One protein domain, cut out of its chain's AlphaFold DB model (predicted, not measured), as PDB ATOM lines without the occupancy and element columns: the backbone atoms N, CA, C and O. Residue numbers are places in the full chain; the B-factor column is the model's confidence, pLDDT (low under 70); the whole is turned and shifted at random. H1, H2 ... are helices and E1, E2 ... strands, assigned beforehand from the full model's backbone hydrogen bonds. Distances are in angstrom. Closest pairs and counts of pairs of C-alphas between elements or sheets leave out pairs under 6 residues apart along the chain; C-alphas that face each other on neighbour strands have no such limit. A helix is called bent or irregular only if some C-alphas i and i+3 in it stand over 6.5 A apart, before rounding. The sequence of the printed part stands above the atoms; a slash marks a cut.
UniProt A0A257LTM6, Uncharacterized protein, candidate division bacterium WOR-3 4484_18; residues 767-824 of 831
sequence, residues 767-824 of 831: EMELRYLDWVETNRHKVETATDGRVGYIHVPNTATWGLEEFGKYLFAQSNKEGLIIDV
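AT A GLANCE: This is residues 767 to 824 of the 831 residues of an uncharacterized protein of candidate division bacterium WOR-3 4484_18 (UniProt A0A257LTM6). A short parallel pair of strands, E1 and E2, has two helices round E1: H2 packs on one side of it and the longer H1 on another, so that E1 runs through the middle, with H1, H2 and E2 around it. The chain goes along H1, back along E1, along H2 and back along E2. The printed part has 58 residues, with two named helices and two named strands in the order H1, E1, H2, E2, a mixed class of helices and strands. It is compact, with a radius of gyration of the C-alphas of 11.3 A, and spans 30 by 20 by 16 A.

HOW THE PARTS SIT: E1, residues 791 to 795, and E2, residues 819 to 823, are parallel neighbours at 20 degrees, with N 792 and O 819 2.9 A apart and N 823 and O 794 2.8 A apart, within hydrogen-bond range. H2, residues 801 to 814, completes a strand-helix-strand unit, two parallel neighbour strands with a helix between them along the chain; its crossover is right-handed. The closest C-alphas of E1 and H2 are those of Gly 792 and Gln 814, 5.1 A apart. H1, residues 767 to 786, has 12 pairs of C-alphas within 8 A of E1, the closest being Arg 780 and Tyr 793 at 5.2 A. H1 and E2 are near each other, with 5 pairs of C-alphas within 10 A. H1 and H2 are apart. Every O i to N i+4 pair of H1 is within hydrogen-bond range, and 8 of 10 in H2.

IN THESE COORDINATES: H1 measures 28.3 A from C-alpha 767 at (-13.569, 23.709, 13.612) to C-alpha 786. E1 measures 13.4 A, and E2 12.9 A, ending with C-alpha 823 at (4.326, 34.266, 20.077). H2 measures 20.0 A and is only just irregular: C-alphas 809 and 812 are 6.6 A apart.

THE WHOLE: The two C-alphas farthest apart, those of Glu 767 and Glu 818, are 33.7 A apart. The printed part has no cut, and the three links, H1 to E1, E1 to H2 and H2 to E2, are tight. Mean pLDDT of the printed part is 84.2, and no printed residue is under 70.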
ATOM      1  N   GLU A 767     -13.318  23.413  12.205       83.25
ATOM      2  CA  GLU A 767     -13.569  23.709  13.612       83.25
ATOM      3  C   GLU A 767     -12.268  24.025  14.375       83.25
ATOM      4  O   GLU A 767     -12.205  24.983  15.148       83.25
ATOM      5  N   MET A 768     -11.193  23.274  14.115       81.88
ATOM      6  CA  MET A 768      -9.875  23.521  14.706       81.88
ATOM      7  C   MET A 768      -9.277  24.869  14.280       81.88
ATOM      8  O   MET A 768      -8.616  25.511  15.096       81.88
ATOM      9  N   GLU A 769      -9.521  25.318  13.046       77.69
ATOM     10  CA  GLU A 769      -9.089  26.634  12.564       77.69
ATOM     11  C   GLU A 769      -9.893  27.785  13.195       77.69
ATOM     12  O   GLU A 769      -9.315  28.814  13.546       77.69
ATOM     13  N   LEU A 770     -11.199  27.604  13.423       76.12
ATOM     14  CA  LEU A 770     -12.020  28.552  14.189       76.12
ATOM     15  C   LEU A 770     -11.559  28.649  15.653       76.12
ATOM     16  O   LEU A 770     -11.342  29.749  16.158       76.12
ATOM     17  N   ARG A 771     -11.333  27.506  16.317       80.88
ATOM     18  CA  ARG A 771     -10.792  27.443  17.690       80.88
ATOM     19  C   ARG A 771      -9.381  28.035  17.789       80.88
ATOM     20  O   ARG A 771      -9.008  28.574  18.829       80.88
ATOM     21  N   TYR A 772      -8.580  27.929  16.727       82.00
ATOM     22  CA  TYR A 772      -7.278  28.588  16.641       82.00
ATOM     23  C   TYR A 772      -7.421  30.114  16.550       82.00
ATOM     24  O   TYR A 772      -6.759  30.816  17.313       82.00
ATOM     25  N   LEU A 773      -8.297  30.616  15.673       76.56
ATOM     26  CA  LEU A 773      -8.547  32.050  15.510       76.56
ATOM     27  C   LEU A 773      -9.055  32.690  16.810       76.56
ATOM     28  O   LEU A 773      -8.499  33.697  17.242       76.56
ATOM     29  N   ASP A 774     -10.041  32.073  17.467       77.75
ATOM     30  CA  ASP A 774     -10.549  32.512  18.774       77.75
ATOM     31  C   ASP A 774      -9.433  32.583  19.833       77.75
ATOM     32  O   ASP A 774      -9.290  33.583  20.536       77.75
ATOM     33  N   TRP A 775      -8.567  31.567  19.897       84.62
ATOM     34  CA  TRP A 775      -7.425  31.560  20.813       84.62
ATOM     35  C   TRP A 775      -6.411  32.681  20.511       84.62
ATOM     36  O   TRP A 775      -5.870  33.278  21.448       84.62
ATOM     37  N   VAL A 776      -6.152  32.995  19.234       83.81
ATOM     38  CA  VAL A 776      -5.279  34.115  18.836       83.81
ATOM     39  C   VAL A 776      -5.903  35.453  19.228       83.81
ATOM     40  O   VAL A 776      -5.247  36.232  19.919       83.81
ATOM     41  N   GLU A 777      -7.158  35.706  18.852       77.81
ATOM     42  CA  GLU A 777      -7.851  36.963  19.161       77.81
ATOM     43  C   GLU A 777      -8.028  37.158  20.668       77.81
ATOM     44  O   GLU A 777      -7.732  38.233  21.185       77.81
ATOM     45  N   THR A 778      -8.394  36.109  21.407       81.88
ATOM     46  CA  THR A 778      -8.467  36.134  22.874       81.88
ATOM     47  C   THR A 778      -7.125  36.531  23.499       81.88
ATOM     48  O   THR A 778      -7.098  37.310  24.453       81.88
ATOM     49  N   ASN A 779      -5.992  36.040  22.984       87.81
ATOM     50  CA  ASN A 779      -4.678  36.453  23.486       87.81
ATOM     51  C   ASN A 779      -4.308  37.877  23.052       87.81
ATOM     52  O   ASN A 779      -3.783  38.625  23.875       87.81
ATOM     53  N   ARG A 780      -4.647  38.291  21.824       85.31
ATOM     54  CA  ARG A 780      -4.452  39.673  21.358       85.31
ATOM     55  C   ARG A 780      -5.228  40.664  22.224       85.31
ATOM     56  O   ARG A 780      -4.645  41.629  22.702       85.31
ATOM     57  N   HIS A 781      -6.500  40.386  22.512       76.25
ATOM     58  CA  HIS A 781      -7.323  41.192  23.415       76.25
ATOM     59  C   HIS A 781      -6.775  41.220  24.848       76.25
ATOM     60  O   HIS A 781      -6.768  42.280  25.465       76.25
ATOM     61  N   LYS A 782      -6.254  40.102  25.377       91.69
ATOM     62  CA  LYS A 782      -5.578  40.094  26.689       91.69
ATOM     63  C   LYS A 782      -4.351  41.006  26.717       91.69
ATOM     64  O   LYS A 782      -4.178  41.721  27.697       91.69
ATOM     65  N   VAL A 783      -3.517  40.992  25.674       93.00
ATOM     66  CA  VAL A 783      -2.326  41.859  25.582       93.00
ATOM     67  C   VAL A 783      -2.720  43.328  25.410       93.00
ATOM     68  O   VAL A 783      -2.186  44.175  26.120       93.00
ATOM     69  N   GLU A 784      -3.692  43.625  24.543       81.81
ATOM     70  CA  GLU A 784      -4.231  44.978  24.345       81.81
ATOM     71  C   GLU A 784      -4.750  45.547  25.682       81.81
ATOM     72  O   GLU A 784      -4.274  46.587  26.127       81.81
ATOM     73  N   THR A 785      -5.624  44.823  26.391       89.12
ATOM     74  CA  THR A 785      -6.166  45.250  27.695       89.12
ATOM     75  C   THR A 785      -5.091  45.357  28.781       89.12
ATOM     76  O   THR A 785      -5.112  46.294  29.573       89.12
ATOM     77  N   ALA A 786      -4.133  44.424  28.841       95.94
ATOM     78  CA  ALA A 786      -3.081  44.434  29.862       95.94
ATOM     79  C   ALA A 786      -2.009  45.519  29.645       95.94
ATOM     80  O   ALA A 786      -1.230  45.789  30.558       95.94
ATOM     81  N   THR A 787      -1.941  46.119  28.452       95.50
ATOM     82  CA  THR A 787      -0.925  47.125  28.093       95.50
ATOM     83  C   THR A 787      -1.512  48.477  27.693       95.50
ATOM     84  O   THR A 787      -0.772  49.321  27.198       95.50
ATOM     85  N   ASP A 788      -2.816  48.686  27.908       91.62
ATOM     86  CA  ASP A 788      -3.570  49.869  27.460       91.62
ATOM     87  C   ASP A 788      -3.345  50.170  25.965       91.62
ATOM     88  O   ASP A 788      -3.059  51.284  25.533       91.62
ATOM     89  N   GLY A 789      -3.357  49.102  25.164       84.94
ATOM     90  CA  GLY A 789      -3.137  49.137  23.725       84.94
ATOM     91  C   GLY A 789      -1.721  49.497  23.272       84.94
ATOM     92  O   GLY A 789      -1.525  49.700  22.075       84.94
ATOM     93  N   ARG A 790      -0.722  49.554  24.162       92.75
ATOM     94  CA  ARG A 790       0.662  49.923  23.804       92.75
ATOM     95  C   ARG A 790       1.446  48.796  23.131       92.75
ATOM     96  O   ARG A 790       2.351  49.079  22.349       92.75
ATOM     97  N   VAL A 791       1.114  47.531  23.400       94.94
ATOM     98  CA  VAL A 791       1.818  46.359  22.847       94.94
ATOM     99  C   VAL A 791       0.900  45.572  21.917       94.94
ATOM    100  O   VAL A 791      -0.210  45.207  22.291       94.94
ATOM    101  N   GLY A 792       1.374  45.289  20.704       88.50
ATOM    102  CA  GLY A 792       0.694  44.408  19.757       88.50
ATOM    103  C   GLY A 792       1.036  42.933  19.973       88.50
ATOM    104  O   GLY A 792       2.083  42.596  20.527       88.50
ATOM    105  N   TYR A 793       0.171  42.037  19.500       92.19
ATOM    106  CA  TYR A 793       0.363  40.589  19.605       92.19
ATOM    107  C   TYR A 793       0.185  39.898  18.253       92.19
ATOM    108  O   TYR A 793      -0.807  40.102  17.554       92.19
ATOM    109  N   ILE A 794       1.148  39.043  17.918       91.62
ATOM    110  CA  ILE A 794       1.201  38.227  16.706       91.62
ATOM    111  C   ILE A 794       1.519  36.800  17.150       91.62
ATOM    112  O   ILE A 794       2.466  36.601  17.905       91.62
ATOM    113  N   HIS A 795       0.789  35.795  16.668       92.25
ATOM    114  CA  HIS A 795       1.180  34.393  16.840       92.25
ATOM    115  C   HIS A 795       1.566  33.783  15.493       92.25
ATOM    116  O   HIS A 795       0.845  33.935  14.511       92.25
ATOM    117  N   VAL A 796       2.681  33.051  15.461       91.38
ATOM    118  CA  VAL A 796       3.215  32.434  14.240       91.38
ATOM    119  C   VAL A 796       3.122  30.905  14.370       91.38
ATOM    120  O   VAL A 796       3.910  30.311  15.113       91.38
ATOM    121  N   PRO A 797       2.171  30.226  13.693       82.56
ATOM    122  CA  PRO A 797       1.872  28.810  13.941       82.56
ATOM    123  C   PRO A 797       2.850  27.804  13.321       82.56
ATOM    124  O   PRO A 797       2.931  26.670  13.804       82.56
ATOM    125  N   ASN A 798       3.573  28.165  12.261       80.25
ATOM    126  CA  ASN A 798       4.648  27.349  11.694       80.25
ATOM    127  C   ASN A 798       5.703  28.222  10.985       80.25
ATOM    128  O   ASN A 798       5.593  29.443  11.005       80.25
ATOM    129  N   THR A 799       6.745  27.627  10.397       81.31
ATOM    130  CA  THR A 799       7.714  28.341   9.530       81.31
ATOM    131  C   THR A 799       7.504  28.040   8.038       81.31
ATOM    132  O   THR A 799       8.471  27.922   7.289       81.31
ATOM    133  N   ALA A 800       6.256  27.818   7.624       74.81
ATOM    134  CA  ALA A 800       5.849  27.555   6.244       74.81
ATOM    135  C   ALA A 800       4.798  28.598   5.805       74.81
ATOM    136  O   ALA A 800       4.619  29.611   6.479       74.81
ATOM    137  N   THR A 801       4.089  28.349   4.698       72.44
ATOM    138  CA  THR A 801       3.082  29.255   4.103       72.44
ATOM    139  C   THR A 801       2.098  29.826   5.132       72.44
ATOM    140  O   THR A 801       1.986  31.039   5.259       72.44
ATOM    141  N   TRP A 802       1.499  28.968   5.966       73.12
ATOM    142  CA  TRP A 802       0.545  29.384   7.003       73.12
ATOM    143  C   TRP A 802       1.154  30.332   8.051       73.12
ATOM    144  O   TRP A 802       0.516  31.273   8.514       73.12
ATOM    145  N   GLY A 803       2.417  30.112   8.419       80.81
ATOM    146  CA  GLY A 803       3.167  30.991   9.307       80.81
ATOM    147  C   GLY A 803       3.422  32.366   8.703       80.81
ATOM    148  O   GLY A 803       3.279  33.367   9.401       80.81
ATOM    149  N   LEU A 804       3.758  32.412   7.411       78.50
ATOM    150  CA  LEU A 804       3.959  33.651   6.660       78.50
ATOM    151  C   LEU A 804       2.653  34.453   6.534       78.50
ATOM    152  O   LEU A 804       2.666  35.665   6.728       78.50
ATOM    153  N   GLU A 805       1.534  33.781   6.269       75.38
ATOM    154  CA  GLU A 805       0.201  34.389   6.162       75.38
ATOM    155  C   GLU A 805      -0.278  34.985   7.486       75.38
ATOM    156  O   GLU A 805      -0.671  36.149   7.531       75.38
ATOM    157  N   GLU A 806      -0.215  34.223   8.582       80.25
ATOM    158  CA  GLU A 806      -0.593  34.715   9.912       80.25
ATOM    159  C   GLU A 806       0.321  35.858  10.364       80.25
ATOM    160  O   GLU A 806      -0.158  36.868  10.882       80.25
ATOM    161  N   PHE A 807       1.631  35.733  10.126       86.00
ATOM    162  CA  PHE A 807       2.581  36.796  10.426       86.00
ATOM    163  C   PHE A 807       2.257  38.064   9.630       86.00
ATOM    164  O   PHE A 807       2.081  39.115  10.237       86.00
ATOM    165  N   GLY A 808       2.089  37.974   8.307       77.50
ATOM    166  CA  GLY A 808       1.739  39.115   7.455       77.50
ATOM    167  C   GLY A 808       0.409  39.765   7.847       77.50
ATOM    168  O   GLY A 808       0.352  40.982   8.024       77.50
ATOM    169  N   LYS A 809      -0.638  38.956   8.071       73.88
ATOM    170  CA  LYS A 809      -1.979  39.404   8.485       73.88
ATOM    171  C   LYS A 809      -1.939  40.293   9.730       73.88
ATOM    172  O   LYS A 809      -2.585  41.339   9.751       73.88
ATOM    173  N   TYR A 810      -1.217  39.877  10.772       76.75
ATOM    174  CA  TYR A 810      -1.173  40.621  12.034       76.75
ATOM    175  C   TYR A 810      -0.051  41.663  12.089       76.75
ATOM    176  O   TYR A 810      -0.227  42.671  12.767       76.75
ATOM    177  N   LEU A 811       1.066  41.487  11.373       83.44
ATOM    178  CA  LEU A 811       2.195  42.422  11.415       83.44
ATOM    179  C   LEU A 811       1.768  43.839  11.030       83.44
ATOM    180  O   LEU A 811       1.949  44.754  11.829       83.44
ATOM    181  N   PHE A 812       1.148  44.026   9.861       74.75
ATOM    182  CA  PHE A 812       0.735  45.358   9.399       74.75
ATOM    183  C   PHE A 812      -0.314  46.010  10.318       74.75
ATOM    184  O   PHE A 812      -0.315  47.223  10.501       74.75
ATOM    185  N   ALA A 813      -1.184  45.207  10.939       70.31
ATOM    186  CA  ALA A 813      -2.218  45.680  11.860       70.31
ATOM    187  C   ALA A 813      -1.696  45.984  13.280       70.31
ATOM    188  O   ALA A 813      -2.458  46.463  14.121       70.31
ATOM    189  N   GLN A 814      -0.433  45.664  13.582       80.44
ATOM    190  CA  GLN A 814       0.182  45.816  14.907       80.44
ATOM    191  C   GLN A 814       1.514  46.594  14.867       80.44
ATOM    192  O   GLN A 814       2.028  46.971  15.916       80.44
ATOM    193  N   SER A 815       2.086  46.874  13.692       79.69
ATOM    194  CA  SER A 815       3.432  47.460  13.535       79.69
ATOM    195  C   SER A 815       3.572  48.920  13.985       79.69
ATOM    196  O   SER A 815       4.684  49.435  14.015       79.69
ATOM    197  N   ASN A 816       2.469  49.598  14.311       80.69
ATOM    198  CA  ASN A 816       2.447  50.960  14.857       80.69
ATOM    199  C   ASN A 816       2.377  51.011  16.399       80.69
ATOM    200  O   ASN A 816       2.283  52.098  16.968       80.69
ATOM    201  N   LYS A 817       2.381  49.853  17.067       85.25
ATOM    202  CA  LYS A 817       2.397  49.720  18.529       85.25
ATOM    203  C   LYS A 817       3.800  50.019  19.083       85.25
ATOM    204  O   LYS A 817       4.795  49.838  18.388       85.25
ATOM    205  N   GLU A 818       3.897  50.435  20.347       94.94
ATOM    206  CA  GLU A 818       5.185  50.736  21.006       94.94
ATOM    207  C   GLU A 818       6.063  49.491  21.213       94.94
ATOM    208  O   GLU A 818       7.282  49.594  21.351       94.94
ATOM    209  N   GLY A 819       5.452  48.305  21.239       93.31
ATOM    210  CA  GLY A 819       6.143  47.023  21.302       93.31
ATOM    211  C   GLY A 819       5.324  45.899  20.670       93.31
ATOM    212  O   GLY A 819       4.127  46.045  20.427       93.31
ATOM    213  N   LEU A 820       5.969  44.757  20.424       93.81
ATOM    214  CA  LEU A 820       5.352  43.575  19.821       93.81
ATOM    215  C   LEU A 820       5.699  42.305  20.602       93.81
ATOM    216  O   LEU A 820       6.863  42.051  20.906       93.81
ATOM    217  N   ILE A 821       4.693  41.469  20.851       95.75
ATOM    218  CA  ILE A 821       4.863  40.075  21.266       95.75
ATOM    219  C   ILE A 821       4.685  39.193  20.030       95.75
ATOM    220  O   ILE A 821       3.587  39.106  19.485       95.75
ATOM    221  N   ILE A 822       5.760  38.519  19.615       94.06
ATOM    222  CA  ILE A 822       5.731  37.492  18.567       94.06
ATOM    223  C   ILE A 822       5.721  36.122  19.255       94.06
ATOM    224  O   ILE A 822       6.756  35.598  19.666       94.06
ATOM    225  N   ASP A 823       4.530  35.555  19.427       93.88
ATOM    226  CA  ASP A 823       4.326  34.266  20.077       93.88
ATOM    227  C   ASP A 823       4.562  33.099  19.106       93.88
ATOM    228  O   ASP A 823       3.758  32.813  18.217       93.88
ATOM    229  N   VAL A 824       5.667  32.386  19.319       91.44
ATOM    230  CA  VAL A 824       6.037  31.162  18.588       91.44
ATOM    231  C   VAL A 824       5.715  29.880  19.375       91.44
ATOM    232  O   VAL A 824       6.219  28.797  19.058       91.44
TER     233      VAL A 824